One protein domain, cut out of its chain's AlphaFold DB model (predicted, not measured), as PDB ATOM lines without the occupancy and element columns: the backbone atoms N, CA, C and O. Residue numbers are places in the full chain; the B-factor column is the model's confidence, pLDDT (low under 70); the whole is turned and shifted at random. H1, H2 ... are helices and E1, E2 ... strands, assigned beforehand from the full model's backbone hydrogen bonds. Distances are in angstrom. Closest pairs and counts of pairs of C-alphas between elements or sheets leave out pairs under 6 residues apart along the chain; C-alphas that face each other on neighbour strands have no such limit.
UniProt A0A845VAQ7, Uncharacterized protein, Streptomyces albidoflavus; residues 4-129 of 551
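This is residues 4 to 129 of the 551 residues of an uncharacterized protein of Streptomyces albidoflavus (UniProt A0A845VAQ7). Four helices, H5, H1, H2 and H3, stand in a loose row along the long direction of the domain, with H1 and H2 side by side as a helical hairpin; H4 crosses H2 and H3 along one side of the row, and the small two-stranded hairpin E1 E2 packs on H4. A long link without a named element, residues 40 to 62, leads from H2 to H3. The printed part has 126 residues, in the order H1, H2, H3, H4, E1, E2, H5; the sheet E1 - E2 is antiparallel and the class is mostly helix. The whole is compact, with a radius of gyration of the C-alphas of 14.2 A and spans of 42 by 29 by 24 A.

Find C-alpha 11 at (86.977, -31.822, 167.725); from there H1, residues 11 to 23, runs 18.4 A. H2, residues 29 to 39, spans 15.0 A. H3, residues 63 to 73, covers 15.6 A. H4 begins at C-alpha 77 at (93.528, -53.549, 173.241) and runs to residue 89, 19.4 A away. E1, residues 93 to 97, measures 12.0 A, and E2, residues 106 to 112, 17.2 A. H5, residues 122 to 127, spans 8.5 A and ends at C-alpha 127 at (79.093, -24.267, 163.307).

Start at H1, which touches H2 at a shallow tilt of 15 degrees, opposite ways; their closest C-alphas, of Tyr 15 and His 39, are 6.4 A apart. With residues 13 to 17 alone, H1 only just touches H5, with 3 pairs of C-alphas within 8 A, the closest being Thr 13 and Leu 124 at 6.7 A. H2 touches H4, about perpendicular at 82 degrees, closest at the C-alphas of Lys 31 and Asp 83, 5.3 A. H3 touches residues 77 to 81 of H4, about perpendicular at 81 degrees, closest at the C-alphas of Ala 70 and Thr 77, 5.1 A. H2 and H3 are close but not clearly touching. Look next at the hairpin E1 and E2, antiparallel at 142 degrees: N 94 and O 108 are 2.8 A apart and N 108 and O 94 2.9 A, within hydrogen-bond range. The closest C-alphas of H4 and E1 are those of Leu 87 and Ala 93, 5.5 A. Residues 4 to 5 pair antiparallel with residues 110 to 111 of E2. In H1, H3 and H5 every O i to N i+4 pair is within hydrogen-bond range; H2 has 6 of 7 and H4 8 of 9.

The two C-alphas farthest apart, those of Pro 101 and Glu 122, are 45.0 A apart. The printed part has no cut, and the link from H2 to H3 is long, with 23 residues. The mean pLDDT of the printed part is 86.8; look for values under 70 at residues 6 to 8, 45, 52 to 59 and 61.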
ATOM      1  N   LEU A   4      80.819 -34.719 156.917       77.62
ATOM      2  CA  LEU A   4      81.571 -33.595 157.464       77.62
ATOM      3  C   LEU A   4      82.866 -34.120 158.095       77.62
ATOM      4  O   LEU A   4      82.831 -34.917 159.037       77.62
ATOM      5  N   ARG A   5      84.021 -33.696 157.566       70.75
ATOM      6  CA  ARG A   5      85.360 -34.079 158.053       70.75
ATOM      7  C   ARG A   5      86.066 -32.909 158.744       70.75
ATOM      8  O   ARG A   5      85.819 -31.743 158.442       70.75
ATOM      9  N   ALA A   6      87.014 -33.218 159.627       56.34
ATOM     10  CA  ALA A   6      88.028 -32.244 160.032       56.34
ATOM     11  C   ALA A   6      88.879 -31.826 158.805       56.34
ATOM     12  O   ALA A   6      89.081 -32.654 157.912       56.34
ATOM     13  N   PRO A   7      89.365 -30.573 158.718       56.09
ATOM     14  CA  PRO A   7      89.402 -29.548 159.768       56.09
ATOM     15  C   PRO A   7      88.116 -28.717 159.895       56.09
ATOM     16  O   PRO A   7      88.038 -27.873 160.783       56.09
ATOM     17  N   VAL A   8      87.125 -28.934 159.022       69.12
ATOM     18  CA  VAL A   8      85.875 -28.152 159.005       69.12
ATOM     19  C   VAL A   8      85.081 -28.382 160.291       69.12
ATOM     20  O   VAL A   8      84.566 -27.438 160.881       69.12
ATOM     21  N   LEU A   9      85.057 -29.625 160.775       77.75
ATOM     22  CA  LEU A   9      84.473 -29.978 162.063       77.75
ATOM     23  C   LEU A   9      85.529 -29.918 163.174       77.75
ATOM     24  O   LEU A   9      86.452 -30.739 163.206       77.75
ATOM     25  N   ARG A  10      85.393 -28.974 164.115       86.75
ATOM     26  CA  ARG A  10      86.264 -28.931 165.299       86.75
ATOM     27  C   ARG A  10      86.012 -30.152 166.187       86.75
ATOM     28  O   ARG A  10      84.878 -30.603 166.347       86.75
ATOM     29  N   LEU A  11      87.067 -30.658 166.830       88.00
ATOM     30  CA  LEU A  11      86.977 -31.822 167.725       88.00
ATOM     31  C   LEU A  11      86.015 -31.589 168.902       88.00
ATOM     32  O   LEU A  11      85.338 -32.513 169.345       88.00
ATOM     33  N   THR A  12      85.939 -30.353 169.397       90.69
ATOM     34  CA  THR A  12      84.997 -29.933 170.443       90.69
ATOM     35  C   THR A  12      83.547 -30.065 169.984       90.69
ATOM     36  O   THR A  12      82.722 -30.608 170.710       90.69
ATOM     37  N   THR A  13      83.248 -29.625 168.763       92.06
ATOM     38  CA  THR A  13      81.923 -29.700 168.128       92.06
ATOM     39  C   THR A  13      81.528 -31.149 167.896       92.06
ATOM     40  O   THR A  13      80.454 -31.568 168.320       92.06
ATOM     41  N   TRP A  14      82.437 -31.945 167.323       94.00
ATOM     42  CA  TRP A  14      82.243 -33.384 167.137       94.00
ATOM     43  C   TRP A  14      81.913 -34.088 168.460       94.00
ATOM     44  O   TRP A  14      80.949 -34.848 168.539       94.00
ATOM     45  N   TYR A  15      82.668 -33.794 169.524       95.12
ATOM     46  CA  TYR A  15      82.452 -34.411 170.831       95.12
ATOM     47  C   TYR A  15      81.129 -33.980 171.476       95.12
ATOM     48  O   TYR A  15      80.404 -34.833 171.983       95.12
ATOM     49  N   ARG A  16      80.764 -32.690 171.407       96.31
ATOM     50  CA  ARG A  16      79.464 -32.205 171.910       96.31
ATOM     51  C   ARG A  16      78.295 -32.883 171.201       96.31
ATOM     52  O   ARG A  16      77.311 -33.235 171.843       96.31
ATOM     53  N   ILE A  17      78.409 -33.123 169.896       95.44
ATOM     54  CA  ILE A  17      77.368 -33.835 169.146       95.44
ATOM     55  C   ILE A  17      77.321 -35.312 169.544       95.44
ATOM     56  O   ILE A  17      76.231 -35.843 169.751       95.44
ATOM     57  N   ALA A  18      78.471 -35.963 169.739       96.50
ATOM     58  CA  ALA A  18      78.526 -37.323 170.275       96.50
ATOM     59  C   ALA A  18      77.901 -37.420 171.683       96.50
ATOM     60  O   ALA A  18      77.220 -38.398 171.995       96.50
ATOM     61  N   GLU A  19      78.078 -36.401 172.524       97.38
ATOM     62  CA  GLU A  19      77.461 -36.313 173.849       97.38
ATOM     63  C   GLU A  19      75.935 -36.152 173.767       97.38
ATOM     64  O   GLU A  19      75.204 -36.875 174.445       97.38
ATOM     65  N   ILE A  20      75.430 -35.285 172.883       97.31
ATOM     66  CA  ILE A  20      73.986 -35.155 172.624       97.31
ATOM     67  C   ILE A  20      73.415 -36.473 172.081       97.31
ATOM     68  O   ILE A  20      72.366 -36.933 172.538       97.31
ATOM     69  N   ALA A  21      74.116 -37.117 171.145       96.88
ATOM     70  CA  ALA A  21      73.724 -38.408 170.588       96.88
ATOM     71  C   ALA A  21      73.653 -39.500 171.666       96.88
ATOM     72  O   ALA A  21      72.741 -40.327 171.647       96.88
ATOM     73  N   ARG A  22      74.569 -39.480 172.641       97.50
ATOM     74  CA  ARG A  22      74.529 -40.364 173.811       97.50
ATOM     75  C   ARG A  22      73.309 -40.101 174.685       97.50
ATOM     76  O   ARG A  22      72.589 -41.044 174.999       97.50
ATOM     77  N   TYR A  23      73.051 -38.845 175.055       97.19
ATOM     78  CA  TYR A  23      71.888 -38.495 175.883       97.19
ATOM     79  C   TYR A  23      70.557 -38.880 175.227       97.19
ATOM     80  O   TYR A  23      69.597 -39.193 175.924       97.19
ATOM     81  N   ARG A  24      70.512 -38.916 173.891       96.12
ATOM     82  CA  ARG A  24      69.343 -39.339 173.108       96.12
ATOM     83  C   ARG A  24      69.289 -40.838 172.807       96.12
ATOM     84  O   ARG A  24      68.383 -41.279 172.112       96.12
ATOM     85  N   GLY A  25      70.253 -41.623 173.289       95.94
ATOM     86  CA  GLY A  25      70.305 -43.070 173.066       95.94
ATOM     87  C   GLY A  25      70.706 -43.496 171.647       95.94
ATOM     88  O   GLY A  25      70.664 -44.686 171.348       95.94
ATOM     89  N   ILE A  26      71.129 -42.561 170.789       95.44
ATOM     90  CA  ILE A  26      71.624 -42.841 169.430       95.44
ATOM     91  C   ILE A  26      73.022 -43.466 169.508       95.44
ATOM     92  O   ILE A  26      73.328 -44.431 168.809       95.44
ATOM     93  N   LEU A  27      73.876 -42.928 170.386       96.50
ATOM     94  CA  LEU A  27      75.237 -43.413 170.599       96.50
ATOM     95  C   LEU A  27      75.304 -44.258 171.883       96.50
ATOM     96  O   LEU A  27      75.187 -43.702 172.977       96.50
ATOM     97  N   PRO A  28      75.531 -45.584 171.801       97.12
ATOM     98  CA  PRO A  28      75.632 -46.428 172.988       97.12
ATOM     99  C   PRO A  28      76.790 -46.003 173.898       97.12
ATOM    100  O   PRO A  28      77.870 -45.669 173.404       97.12
ATOM    101  N   GLU A  29      76.623 -46.132 175.219       96.00
ATOM    102  CA  GLU A  29      77.645 -45.750 176.215       96.00
ATOM    103  C   GLU A  29      79.006 -46.416 175.940       96.00
ATOM    104  O   GLU A  29      80.061 -45.793 176.046       96.00
ATOM    105  N   THR A  30      78.987 -47.672 175.478       93.94
ATOM    106  CA  THR A  30      80.208 -48.406 175.105       93.94
ATOM    107  C   THR A  30      81.010 -47.727 173.991       93.94
ATOM    108  O   THR A  30      82.233 -47.828 173.983       93.94
ATOM    109  N   LYS A  31      80.344 -47.024 173.067       95.88
ATOM    110  CA  LYS A  31      80.968 -46.297 171.951       95.88
ATOM    111  C   LYS A  31      81.277 -44.856 172.328       95.88
ATOM    112  O   LYS A  31      82.335 -44.347 171.961       95.88
ATOM    113  N   PHE A  32      80.419 -44.234 173.133       96.69
ATOM    114  CA  PHE A  32      80.683 -42.912 173.691       96.69
ATOM    115  C   PHE A  32      81.955 -42.880 174.546       96.69
ATOM    116  O   PHE A  32      82.711 -41.913 174.486       96.69
ATOM    117  N   ARG A  33      82.264 -43.963 175.269       96.25
ATOM    118  CA  ARG A  33      83.537 -44.113 175.990       96.25
ATOM    119  C   ARG A  33      84.753 -43.842 175.099       96.25
ATOM    120  O   ARG A  33      85.658 -43.119 175.506       96.25
ATOM    121  N   LEU A  34      84.759 -44.370 173.872       95.94
ATOM    122  CA  LEU A  34      85.823 -44.094 172.909       95.94
ATOM    123  C   LEU A  34      85.785 -42.641 172.418       95.94
ATOM    124  O   LEU A  34      86.839 -42.029 172.283       95.94
ATOM    125  N   ALA A  35      84.607 -42.057 172.197       94.81
ATOM    126  CA  ALA A  35      84.503 -40.641 171.838       94.81
ATOM    127  C   ALA A  35      85.101 -39.724 172.922       94.81
ATOM    128  O   ALA A  35      85.882 -38.825 172.610       94.81
ATOM    129  N   LYS A  36      84.820 -40.017 174.198       96.00
ATOM    130  CA  LYS A  36      85.413 -39.337 175.361       96.00
ATOM    131  C   LYS A  36      86.927 -39.509 175.414       96.00
ATOM    132  O   LYS A  36      87.643 -38.539 175.647       96.00
ATOM    133  N   PHE A  37      87.421 -40.716 175.148       95.12
ATOM    134  CA  PHE A  37      88.854 -40.955 175.034       95.12
ATOM    135  C   PHE A  37      89.480 -40.085 173.944       95.12
ATOM    136  O   PHE A  37      90.400 -39.328 174.239       95.12
ATOM    137  N   LEU A  38      88.962 -40.151 172.713       92.06
ATOM    138  CA  LEU A  38      89.504 -39.446 171.550       92.06
ATOM    139  C   LEU A  38      89.454 -37.921 171.699       92.06
ATOM    140  O   LEU A  38      90.364 -37.252 171.222       92.06
ATOM    141  N   HIS A  39      88.466 -37.378 172.416       91.69
ATOM    142  CA  HIS A  39      88.394 -35.949 172.736       91.69
ATOM    143  C   HIS A  39      89.594 -35.456 173.564       91.69
ATOM    144  O   HIS A  39      90.062 -34.338 173.373       91.69
ATOM    145  N   SER A  40      90.131 -36.309 174.442       87.75
ATOM    146  CA  SER A  40      91.346 -36.016 175.220       87.75
ATOM    147  C   SER A  40      92.649 -36.317 174.470       87.75
ATOM    148  O   SER A  40      93.735 -36.104 175.011       87.75
ATOM    149  N   GLN A  41      92.568 -36.831 173.238       86.88
ATOM    150  CA  GLN A  41      93.744 -37.135 172.429       86.88
ATOM    151  C   GLN A  41      94.045 -36.016 171.439       86.88
ATOM    152  O   GLN A  41      93.166 -35.349 170.900       86.88
ATOM    153  N   ARG A  42      95.333 -35.855 171.142       73.44
ATOM    154  CA  ARG A  42      95.796 -34.952 170.094       73.44
ATOM    155  C   ARG A  42      95.686 -35.650 168.739       73.44
ATOM    156  O   ARG A  42      96.588 -36.387 168.354       73.44
ATOM    157  N   LEU A  43      94.579 -35.421 168.044       78.31
ATOM    158  CA  LEU A  43      94.372 -35.886 166.670       78.31
ATOM    159  C   LEU A  43      95.126 -34.998 165.676       78.31
ATOM    160  O   LEU A  43      95.478 -33.860 166.002       78.31
ATOM    161  N   ASP A  44      95.373 -35.502 164.465       75.31
ATOM    162  CA  ASP A  44      95.912 -34.665 163.392       75.31
ATOM    163  C   ASP A  44      94.883 -33.570 163.045       75.31
ATOM    164  O   ASP A  44      93.800 -33.890 162.546       75.31
ATOM    165  N   PRO A  45      95.193 -32.283 163.295       67.31
ATOM    166  CA  PRO A  45      94.249 -31.197 163.066       67.31
ATOM    167  C   PRO A  45      93.898 -31.017 161.585       67.31
ATOM    168  O   PRO A  45      92.844 -30.468 161.292       67.31
ATOM    169  N   MET A  46      94.752 -31.471 160.657       71.88
ATOM    170  CA  MET A  46      94.532 -31.293 159.218       71.88
ATOM    171  C   MET A  46      93.669 -32.393 158.611       71.88
ATOM    172  O   MET A  46      92.950 -32.140 157.651       71.88
ATOM    173  N   THR A  47      93.759 -33.618 159.130       74.69
ATOM    174  CA  THR A  47      93.098 -34.781 158.523       74.69
ATOM    175  C   THR A  47      92.008 -35.390 159.400       74.69
ATOM    176  O   THR A  47      91.249 -36.232 158.922       74.69
ATOM    177  N   GLY A  48      91.943 -35.020 160.686       77.31
ATOM    178  CA  GLY A  48      91.067 -35.660 161.672       77.31
ATOM    179  C   GLY A  48      91.389 -37.133 161.905       77.31
ATOM    180  O   GLY A  48      90.566 -37.859 162.467       77.31
ATOM    181  N   ARG A  49      92.549 -37.606 161.431       84.75
ATOM    182  CA  ARG A  49      92.951 -39.001 161.561       84.75
ATOM    183  C   ARG A  49      93.257 -39.332 163.010       84.75
ATOM    184  O   ARG A  49      93.874 -38.557 163.745       84.75
ATOM    185  N   VAL A  50      92.831 -40.529 163.389       78.94
ATOM    186  CA  VAL A  50      93.149 -41.137 164.676       78.94
ATOM    187  C   VAL A  50      94.569 -41.692 164.586       78.94
ATOM    188  O   VAL A  50      94.777 -42.861 164.270       78.94
ATOM    189  N   GLU A  51      95.556 -40.820 164.783       76.44
ATOM    190  CA  GLU A  51      96.979 -41.168 164.735       76.44
ATOM    191  C   GLU A  51      97.541 -41.292 166.155       76.44
ATOM    192  O   GLU A  51      97.463 -40.353 166.952       76.44
ATOM    193  N   GLY A  52      98.130 -42.443 166.484       63.88
ATOM    194  CA  GLY A  52      98.976 -42.563 167.659       63.88
ATOM    195  C   GLY A  52     100.343 -41.970 167.344       63.88
ATOM    196  O   GLY A  52     101.045 -42.405 166.433       63.88
ATOM    197  N   ARG A  53     100.741 -40.934 168.084       57.16
ATOM    198  CA  ARG A  53     102.121 -40.445 168.023       57.16
ATOM    199  C   ARG A  53     102.970 -41.264 168.980       57.16
ATOM    200  O   ARG A  53     103.096 -40.906 170.148       57.16
ATOM    201  N   TYR A  54     103.586 -42.329 168.480       46.59
ATOM    202  CA  TYR A  54     104.882 -42.713 169.029       46.59
ATOM    203  C   TYR A  54     105.907 -41.678 168.560       46.59
ATOM    204  O   TYR A  54     105.747 -41.097 167.493       46.59
ATOM    205  N   GLY A  55     106.954 -41.412 169.340       50.22
ATOM    206  CA  GLY A  55     108.004 -40.430 169.019       50.22
ATOM    207  C   GLY A  55     108.828 -40.719 167.748       50.22
ATOM    208  O   GLY A  55     109.927 -40.195 167.600       50.22
ATOM    209  N   THR A  56     108.328 -41.558 166.842       48.62
ATOM    210  CA  THR A  56     108.861 -41.850 165.517       48.62
ATOM    211  C   THR A  56     107.965 -41.186 164.467       48.62
ATOM    212  O   THR A  56     106.755 -41.081 164.630       48.62
ATOM    213  N   ALA A  57     108.532 -40.720 163.353       52.56
ATOM    214  CA  ALA A  57     107.782 -40.059 162.272       52.56
ATOM    215  C   ALA A  57     106.807 -40.993 161.511       52.56
ATOM    216  O   ALA A  57     106.343 -40.658 160.421       52.56
ATOM    217  N   GLN A  58     106.535 -42.183 162.046       57.91
ATOM    218  CA  GLN A  58     105.751 -43.225 161.412       57.91
ATOM    219  C   GLN A  58     104.358 -43.261 162.040       57.91
ATOM    220  O   GLN A  58     104.218 -43.427 163.248       57.91
ATOM    221  N   VAL A  59     103.331 -43.119 161.201       62.50
ATOM    222  CA  VAL A  59     101.931 -43.263 161.610       62.50
ATOM    223  C   VAL A  59     101.729 -44.710 162.057       62.50
ATOM    224  O   VAL A  59     101.759 -45.628 161.236       62.50
ATOM    225  N   ASP A  60     101.545 -44.920 163.357       70.12
ATOM    226  CA  ASP A  60     101.392 -46.243 163.976       70.12
ATOM    227  C   ASP A  60     100.019 -46.887 163.701       70.12
ATOM    228  O   ASP A  60      99.681 -47.939 164.241       70.12
ATOM    229  N   GLY A  61      99.198 -46.227 162.881       69.12
ATOM    230  CA  GLY A  61      97.857 -46.657 162.519       69.12
ATOM    231  C   GLY A  61      96.862 -46.660 163.676       69.12
ATOM    232  O   GLY A  61      95.776 -47.178 163.465       69.12
ATOM    233  N   GLY A  62      97.199 -46.113 164.852       79.56
ATOM    234  CA  GLY A  62      96.366 -46.082 166.059       79.56
ATOM    235  C   GLY A  62      96.720 -47.137 167.117       79.56
ATOM    236  O   GLY A  62      95.975 -47.290 168.085       79.56
ATOM    237  N   VAL A  63      97.833 -47.869 166.971       84.69
ATOM    238  CA  VAL A  63      98.234 -48.925 167.925       84.69
ATOM    239  C   VAL A  63      98.517 -48.359 169.318       84.69
ATOM    240  O   VAL A  63      97.938 -48.848 170.287       84.69
ATOM    241  N   ALA A  64      99.292 -47.279 169.446       84.81
ATOM    242  CA  ALA A  64      99.577 -46.682 170.752       84.81
ATOM    243  C   ALA A  64      98.318 -46.101 171.416       84.81
ATOM    244  O   ALA A  64      98.173 -46.112 172.639       84.81
ATOM    245  N   LEU A  65      97.369 -45.610 170.610       89.25
ATOM    246  CA  LEU A  65      96.068 -45.178 171.117       89.25
ATOM    247  C   LEU A  65      95.264 -46.355 171.664       89.25
ATOM    248  O   LEU A  65      94.612 -46.195 172.693       89.25
ATOM    249  N   SER A  66      95.347 -47.527 171.031       92.38
ATOM    250  CA  SER A  66      94.677 -48.733 171.519       92.38
ATOM    251  C   SER A  66      95.233 -49.219 172.861       92.38
ATOM    252  O   SER A  66      94.453 -49.578 173.739       92.38
ATOM    253  N   GLU A  67      96.551 -49.144 173.068       92.12
ATOM    254  CA  GLU A  67      97.200 -49.487 174.341       92.12
ATOM    255  C   GLU A  67      96.842 -48.494 175.449       92.12
ATOM    256  O   GLU A  67      96.487 -48.889 176.561       92.12
ATOM    257  N   ARG A  68      96.848 -47.190 175.146       91.50
ATOM    258  CA  ARG A  68      96.425 -46.166 176.111       91.50
ATOM    259  C   ARG A  68      94.942 -46.268 176.444       91.50
ATOM    260  O   ARG A  68      94.574 -46.086 177.598       91.50
ATOM    261  N   TYR A  69      94.091 -46.563 175.464       95.12
ATOM    262  CA  TYR A  69      92.665 -46.789 175.694       95.12
ATOM    263  C   TYR A  69      92.431 -48.000 176.598       95.12
ATOM    264  O   TYR A  69      91.661 -47.909 177.553       95.12
ATOM    265  N   ALA A  70      93.133 -49.101 176.321       95.69
ATOM    266  CA  ALA A  70      93.124 -50.303 177.145       95.69
ATOM    267  C   ALA A  70      93.510 -49.997 178.596       95.69
ATOM    268  O   ALA A  70      92.781 -50.366 179.511       95.69
ATOM    269  N   TYR A  71      94.591 -49.240 178.795       95.06
ATOM    270  CA  TYR A  71      95.055 -48.826 180.117       95.06
ATOM    271  C   TYR A  71      94.059 -47.912 180.851       95.06
ATOM    272  O   TYR A  71      93.770 -48.132 182.022       95.06
ATOM    273  N   VAL A  72      93.509 -46.893 180.179       95.38
ATOM    274  CA  VAL A  72      92.623 -45.894 180.812       95.38
ATOM    275  C   VAL A  72      91.286 -46.493 181.255       95.38
ATOM    276  O   VAL A  72      90.724 -46.045 182.251       95.38
ATOM    277  N   TYR A  73      90.760 -47.472 180.518       95.31
ATOM    278  CA  TYR A  73      89.441 -48.054 180.790       95.31
ATOM    279  C   TYR A  73      89.480 -49.488 181.312       95.31
ATOM    280  O   TYR A  73      88.410 -50.079 181.449       95.31
ATOM    281  N   ASP A  74      90.669 -50.027 181.583       95.81
ATOM    282  CA  ASP A  74      90.885 -51.411 182.017       95.81
ATOM    283  C   ASP A  74      90.180 -52.430 181.096       95.81
ATOM    284  O   ASP A  74      89.340 -53.237 181.494       95.81
ATOM    285  N   VAL A  75      90.462 -52.326 179.792       95.81
ATOM    286  CA  VAL A  75      89.903 -53.200 178.744       95.81
ATOM    287  C   VAL A  75      91.006 -53.757 177.851       95.81
ATOM    288  O   VAL A  75      92.088 -53.194 177.765       95.81
ATOM    289  N   GLY A  76      90.739 -54.845 177.123       95.12
ATOM    290  CA  GLY A  76      91.687 -55.361 176.127       95.12
ATOM    291  C   GLY A  76      91.937 -54.376 174.972       95.12
ATOM    292  O   GLY A  76      91.041 -53.627 174.581       95.12
ATOM    293  N   THR A  77      93.131 -54.413 174.376       93.56
ATOM    294  CA  THR A  77      93.528 -53.549 173.241       93.56
ATOM    295  C   THR A  77      92.631 -53.718 172.017       93.56
ATOM    296  O   THR A  77      92.318 -52.741 171.334       93.56
ATOM    297  N   ASP A  78      92.120 -54.929 171.776       94.19
ATOM    298  CA  ASP A  78      91.153 -55.193 170.708       94.19
ATOM    299  C   ASP A  78      89.851 -54.396 170.877       94.19
ATOM    300  O   ASP A  78      89.202 -54.032 169.891       94.19
ATOM    301  N   ARG A  79      89.506 -54.019 172.117       95.88
ATOM    302  CA  ARG A  79      88.276 -53.280 172.396       95.88
ATOM    303  C   ARG A  79      88.273 -51.885 171.784       95.88
ATOM    304  O   ARG A  79      87.215 -51.411 171.375       95.88
ATOM    305  N   PHE A  80      89.438 -51.251 171.678       94.88
ATOM    306  CA  PHE A  80      89.588 -49.975 170.980       94.88
ATOM    307  C   PHE A  80      89.084 -50.075 169.535       94.88
ATOM    308  O   PHE A  80      88.290 -49.248 169.087       94.88
ATOM    309  N   TRP A  81      89.489 -51.126 168.820       93.75
ATOM    310  CA  TRP A  81      89.125 -51.338 167.419       93.75
ATOM    311  C   TRP A  81      87.645 -51.681 167.249       93.75
ATOM    312  O   TRP A  81      87.011 -51.198 166.310       93.75
ATOM    313  N   ASP A  82      87.077 -52.462 168.166       95.19
ATOM    314  CA  ASP A  82      85.644 -52.773 168.179       95.19
ATOM    315  C   ASP A  82      84.777 -51.541 168.458       95.19
ATOM    316  O   ASP A  82      83.685 -51.376 167.894       95.19
ATOM    317  N   ASP A  83      85.236 -50.660 169.345       95.94
ATOM    318  CA  ASP A  83      84.563 -49.401 169.637       95.94
ATOM    319  C   ASP A  83      84.700 -48.425 168.460       95.94
ATOM    320  O   ASP A  83      83.699 -47.836 168.050       95.94
ATOM    321  N   LEU A  84      85.861 -48.375 167.803       93.94
ATOM    322  CA  LEU A  84      86.100 -47.538 166.623       93.94
ATOM    323  C   LEU A  84      85.286 -48.002 165.407       93.94
ATOM    324  O   LEU A  84      84.669 -47.193 164.716       93.94
ATOM    325  N   LYS A  85      85.195 -49.317 165.184       94.44
ATOM    326  CA  LYS A  85      84.316 -49.913 164.167       94.44
ATOM    327  C   LYS A  85      82.840 -49.649 164.473       94.44
ATOM    328  O   LYS A  85      82.038 -49.505 163.551       94.44
ATOM    329  N   GLY A  86      82.477 -49.580 165.754       95.50
ATOM    330  CA  GLY A  86      81.150 -49.163 166.200       95.50
ATOM    331  C   GLY A  86      80.852 -47.705 165.853       95.50
ATOM    332  O   GLY A  86      79.818 -47.441 165.249       95.50
ATOM    333  N   LEU A  87      81.776 -46.782 166.148       95.38
ATOM    334  CA  LEU A  87      81.661 -45.375 165.742       95.38
ATOM    335  C   LEU A  87      81.556 -45.227 164.220       95.38
ATOM    336  O   LEU A  87      80.737 -44.449 163.747       95.38
ATOM    337  N   TYR A  88      82.316 -46.017 163.456       95.25
ATOM    338  CA  TYR A  88      82.219 -46.049 161.995       95.25
ATOM    339  C   TYR A  88      80.823 -46.460 161.505       95.25
ATOM    340  O   TYR A  88      80.239 -45.795 160.652       95.25
ATOM    341  N   ARG A  89      80.252 -47.530 162.074       95.75
ATOM    342  CA  ARG A  89      78.897 -47.993 161.725       95.75
ATOM    343  C   ARG A  89      77.819 -46.965 162.057       95.75
ATOM    344  O   ARG A  89      76.856 -46.859 161.313       95.75
ATOM    345  N   LEU A  90      78.006 -46.224 163.147       95.88
ATOM    346  CA  LEU A  90      77.099 -45.167 163.601       95.88
ATOM    347  C   LEU A  90      77.376 -43.808 162.940       95.88
ATOM    348  O   LEU A  90      76.731 -42.832 163.286       95.88
ATOM    349  N   GLY A  91      78.358 -43.724 162.038       95.44
ATOM    350  CA  GLY A  91      78.683 -42.515 161.284       95.44
ATOM    351  C   GLY A  91      79.432 -41.409 162.018       95.44
ATOM    352  O   GLY A  91      79.529 -40.300 161.502       95.44
ATOM    353  N   PHE A  92      80.042 -41.726 163.159       95.06
ATOM    354  CA  PHE A  92      80.947 -40.838 163.902       95.06
ATOM    355  C   PHE A  92      82.424 -40.988 163.495       95.06
ATOM    356  O   PHE A  92      83.298 -40.286 164.007       95.06
ATOM    357  N   ALA A  93      82.729 -41.928 162.602       94.38
ATOM    358  CA  ALA A  93      84.058 -42.124 162.039       94.38
ATOM    359  C   ALA A  93      83.956 -42.633 160.599       94.38
ATOM    360  O   ALA A  93      82.986 -43.287 160.223       94.38
ATOM    361  N   GLU A  94      84.991 -42.388 159.806       93.06
ATOM    362  CA  GLU A  94      85.117 -42.885 158.444       93.06
ATOM    363  C   GLU A  94      86.394 -43.703 158.308       93.06
ATOM    364  O   GLU A  94      87.452 -43.349 158.835       93.06
ATOM    365  N   ARG A  95      86.313 -44.807 157.567       92.56
ATOM    366  CA  ARG A  95      87.485 -45.597 157.210       92.56
ATOM    367  C   ARG A  95      88.186 -44.958 156.011       92.56
ATOM    368  O   ARG A  95      87.788 -45.183 154.874       92.56
ATOM    369  N   VAL A  96      89.259 -44.219 156.279       89.94
ATOM    370  CA  VAL A  96      90.083 -43.544 155.261       89.94
ATOM    371  C   VAL A  96      90.937 -44.538 154.478       89.94
ATOM    372  O   VAL A  96      91.135 -44.373 153.278       89.94
ATOM    373  N   GLN A  97      91.443 -45.580 155.143       88.50
ATOM    374  CA  GLN A  97      92.238 -46.624 154.500       88.50
ATOM    375  C   GLN A  97      91.721 -48.005 154.889       88.50
ATOM    376  O   GLN A  97      91.573 -48.324 156.073       88.50
ATOM    377  N   ALA A  98      91.453 -48.834 153.879       87.06
ATOM    378  CA  ALA A  98      91.096 -50.229 154.083       87.06
ATOM    379  C   ALA A  98      92.249 -50.993 154.768       87.06
ATOM    380  O   ALA A  98      93.418 -50.673 154.537       87.06
ATOM    381  N   PRO A  99      91.941 -51.996 155.609       87.00
ATOM    382  CA  PRO A  99      92.974 -52.835 156.206       87.00
ATOM    383  C   PRO A  99      93.715 -53.622 155.114       87.00
ATOM    384  O   PRO A  99      93.113 -54.035 154.123       87.00
ATOM    385  N   ALA A 100      95.011 -53.854 155.314       80.81
ATOM    386  CA  ALA A 100      95.852 -54.671 154.438       80.81
ATOM    387  C   ALA A 100      96.513 -55.795 155.259       80.81
ATOM    388  O   ALA A 100      96.577 -55.681 156.484       80.81
ATOM    389  N   PRO A 101      97.017 -56.884 154.648       82.50
ATOM    390  CA  PRO A 101      97.712 -57.937 155.392       82.50
ATOM    391  C   PRO A 101      98.841 -57.355 156.260       82.50
ATOM    392  O   PRO A 101      99.719 -56.655 155.758       82.50
ATOM    393  N   GLY A 102      98.774 -57.587 157.575       79.75
ATOM    394  CA  GLY A 102      99.728 -57.038 158.548       79.75
ATOM    395  C   GLY A 102      99.558 -55.549 158.891       79.75
ATOM    396  O   GLY A 102     100.382 -55.008 159.622       79.75
ATOM    397  N   ARG A 103      98.515 -54.866 158.396       80.25
ATOM    398  CA  ARG A 103      98.222 -53.453 158.701       80.25
ATOM    399  C   ARG A 103      96.752 -53.253 159.074       80.25
ATOM    400  O   ARG A 103      95.845 -53.679 158.359       80.25
ATOM    401  N   ARG A 104      96.505 -52.563 160.189       83.25
ATOM    402  CA  ARG A 104      95.146 -52.187 160.615       83.25
ATOM    403  C   ARG A 104      94.579 -51.088 159.700       83.25
ATOM    404  O   ARG A 104      95.315 -50.411 158.986       83.25
ATOM    405  N   ALA A 105      93.254 -50.955 159.693       85.88
ATOM    406  CA  ALA A 105      92.563 -49.902 158.953       85.88
ATOM    407  C   ALA A 105      92.808 -48.531 159.600       85.88
ATOM    408  O   ALA A 105      92.865 -48.439 160.825       85.88
ATOM    409  N   VAL A 106      92.887 -47.479 158.786       88.38
ATOM    410  CA  VAL A 106      93.032 -46.098 159.273       88.38
ATOM    411  C   VAL A 106      91.666 -45.432 159.277       88.38
ATOM    412  O   VAL A 106      90.962 -45.446 158.262       88.38
ATOM    413  N   TYR A 107      91.312 -44.828 160.409       90.19
ATOM    414  CA  TYR A 107      90.055 -44.110 160.592       90.19
ATOM    415  C   TYR A 107      90.307 -42.616 160.801       90.19
ATOM    416  O   TYR A 107      91.311 -42.217 161.398       90.19
ATOM    417  N   ALA A 108      89.376 -41.797 160.329       90.88
ATOM    418  CA  ALA A 108      89.288 -40.383 160.664       90.88
ATOM    419  C   ALA A 108      87.950 -40.098 161.334       90.88
ATOM    420  O   ALA A 108      86.947 -40.749 161.034       90.88
ATOM    421  N   LEU A 109      87.944 -39.130 162.245       91.88
ATOM    422  CA  LEU A 109      86.702 -38.634 162.810       91.88
ATOM    423  C   LEU A 109      85.933 -37.870 161.741       91.88
ATOM    424  O   LEU A 109      86.464 -36.981 161.072       91.88
ATOM    425  N   CYS A 110      84.673 -38.240 161.592       92.00
ATOM    426  CA  CYS A 110      83.745 -37.580 160.698       92.00
ATOM    427  C   CYS A 110      82.373 -37.542 161.353       92.00
ATOM    428  O   CYS A 110      82.140 -38.171 162.387       92.00
ATOM    429  N   MET A 111      81.451 -36.847 160.711       92.44
ATOM    430  CA  MET A 111      80.049 -36.930 161.053       92.44
ATOM    431  C   MET A 111      79.255 -37.123 159.772       92.44
ATOM    432  O   MET A 111      79.300 -36.284 158.870       92.44
ATOM    433  N   ARG A 112      78.603 -38.278 159.668       91.94
ATOM    434  CA  ARG A 112      77.639 -38.538 158.606       91.94
ATOM    435  C   ARG A 112      76.330 -37.840 158.941       91.94
ATOM    436  O   ARG A 112      75.976 -37.743 160.111       91.94
ATOM    437  N   GLU A 113      75.623 -37.398 157.917       89.94
ATOM    438  CA  GLU A 113      74.325 -36.731 158.036       89.94
ATOM    439  C   GLU A 113      73.307 -37.522 158.878       89.94
ATOM    440  O   GLU A 113      72.699 -36.970 159.789       89.94
ATOM    441  N   ASP A 114      73.223 -38.839 158.676       89.69
ATOM    442  CA  ASP A 114      72.337 -39.743 159.424       89.69
ATOM    443  C   ASP A 114      72.720 -39.912 160.904       89.69
ATOM    444  O   ASP A 114      71.909 -40.356 161.715       89.69
ATOM    445  N   ALA A 115      73.949 -39.547 161.272       91.19
ATOM    446  CA  ALA A 115      74.429 -39.587 162.649       91.19
ATOM    447  C   ALA A 115      74.122 -38.295 163.427       91.19
ATOM    448  O   ALA A 115      74.295 -38.274 164.650       91.19
ATOM    449  N   ILE A 116      73.704 -37.220 162.743       92.38
ATOM    450  CA  ILE A 116      73.445 -35.910 163.348       92.38
ATOM    451  C   ILE A 116      72.090 -35.951 164.074       92.38
ATOM    452  O   ILE A 116      71.051 -36.116 163.438       92.38
ATOM    453  N   PRO A 117      72.050 -35.779 165.407       93.38
ATOM    454  CA  PRO A 117      70.791 -35.769 166.143       93.38
ATOM    455  C   PRO A 117      69.890 -34.587 165.734       93.38
ATOM    456  O   PRO A 117      70.342 -33.448 165.719       93.38
ATOM    457  N   VAL A 118      68.594 -34.821 165.506       91.56
ATOM    458  CA  VAL A 118      67.625 -33.771 165.110       91.56
ATOM    459  C   VAL A 118      67.441 -32.707 166.196       91.56
ATOM    460  O   VAL A 118      67.231 -33.046 167.353       91.56
ATOM    461  N   GLY A 119      67.470 -31.418 165.861       91.81
ATOM    462  CA  GLY A 119      67.309 -30.347 166.854       91.81
ATOM    463  C   GLY A 119      68.555 -30.184 167.724       91.81
ATOM    464  O   GLY A 119      68.506 -30.353 168.946       91.81
ATOM    465  N   LEU A 120      69.696 -29.940 167.079       93.00
ATOM    466  CA  LEU A 120      70.912 -29.525 167.770       93.00
ATOM    467  C   LEU A 120      70.749 -28.099 168.330       93.00
ATOM    468  O   LEU A 120      70.004 -27.302 167.768       93.00
ATOM    469  N   PRO A 121      71.464 -27.755 169.413       94.31
ATOM    470  CA  PRO A 121      71.651 -26.373 169.842       94.31
ATOM    471  C   PRO A 121      72.090 -25.453 168.694       94.31
ATOM    472  O   PRO A 121      72.864 -25.858 167.823       94.31
ATOM    473  N   GLU A 122      71.603 -24.211 168.699       88.31
ATOM    474  CA  GLU A 122      71.797 -23.262 167.596       88.31
ATOM    475  C   GLU A 122      73.276 -22.969 167.305       88.31
ATOM    476  O   GLU A 122      73.673 -22.868 166.146       88.31
ATOM    477  N   ASP A 123      74.114 -22.911 168.340       92.19
ATOM    478  CA  ASP A 123      75.562 -22.740 168.216       92.19
ATOM    479  C   ASP A 123      76.212 -23.882 167.421       92.19
ATOM    480  O   ASP A 123      77.026 -23.630 166.531       92.19
ATOM    481  N   LEU A 124      75.805 -25.129 167.681       91.19
ATOM    482  CA  LEU A 124      76.281 -26.294 166.935       91.19
ATOM    483  C   LEU A 124      75.715 -26.316 165.511       91.19
ATOM    484  O   LEU A 124      76.452 -26.620 164.579       91.19
ATOM    485  N   MET A 125      74.444 -25.951 165.311       86.62
ATOM    486  CA  MET A 125      73.856 -25.873 163.965       86.62
ATOM    487  C   MET A 125      74.551 -24.827 163.084       86.62
ATOM    488  O   MET A 125      74.829 -25.099 161.914       86.62
ATOM    489  N   ARG A 126      74.876 -23.653 163.646       84.31
ATOM    490  CA  ARG A 126      75.650 -22.604 162.959       84.31
ATOM    491  C   ARG A 126      77.058 -23.084 162.614       84.31
ATOM    492  O   ARG A 126      77.522 -22.861 161.502       84.31
ATOM    493  N   GLU A 127      77.733 -23.765 163.541       84.69
ATOM    494  CA  GLU A 127      79.093 -24.267 163.307       84.69
ATOM    495  C   GLU A 127      79.135 -25.377 162.249       84.69
ATOM    496  O   GLU A 127      80.060 -25.421 161.439       84.69
ATOM    497  N   LEU A 128      78.109 -26.228 162.197       81.44
ATOM    498  CA  LEU A 128      77.959 -27.239 161.152       81.44
ATOM    499  C   LEU A 128      77.520 -26.664 159.798       81.44
ATOM    500  O   LEU A 128      77.508 -27.406 158.819       81.44
ATOM    501  N   ARG A 129      77.154 -25.373 159.738       73.94
ATOM    502  CA  ARG A 129      76.546 -24.715 158.568       73.94
ATOM    503  C   ARG A 129      75.351 -25.488 158.000       73.94
ATOM    504  O   ARG A 129      75.122 -25.483 156.797       73.94
TER     505      ARG A 129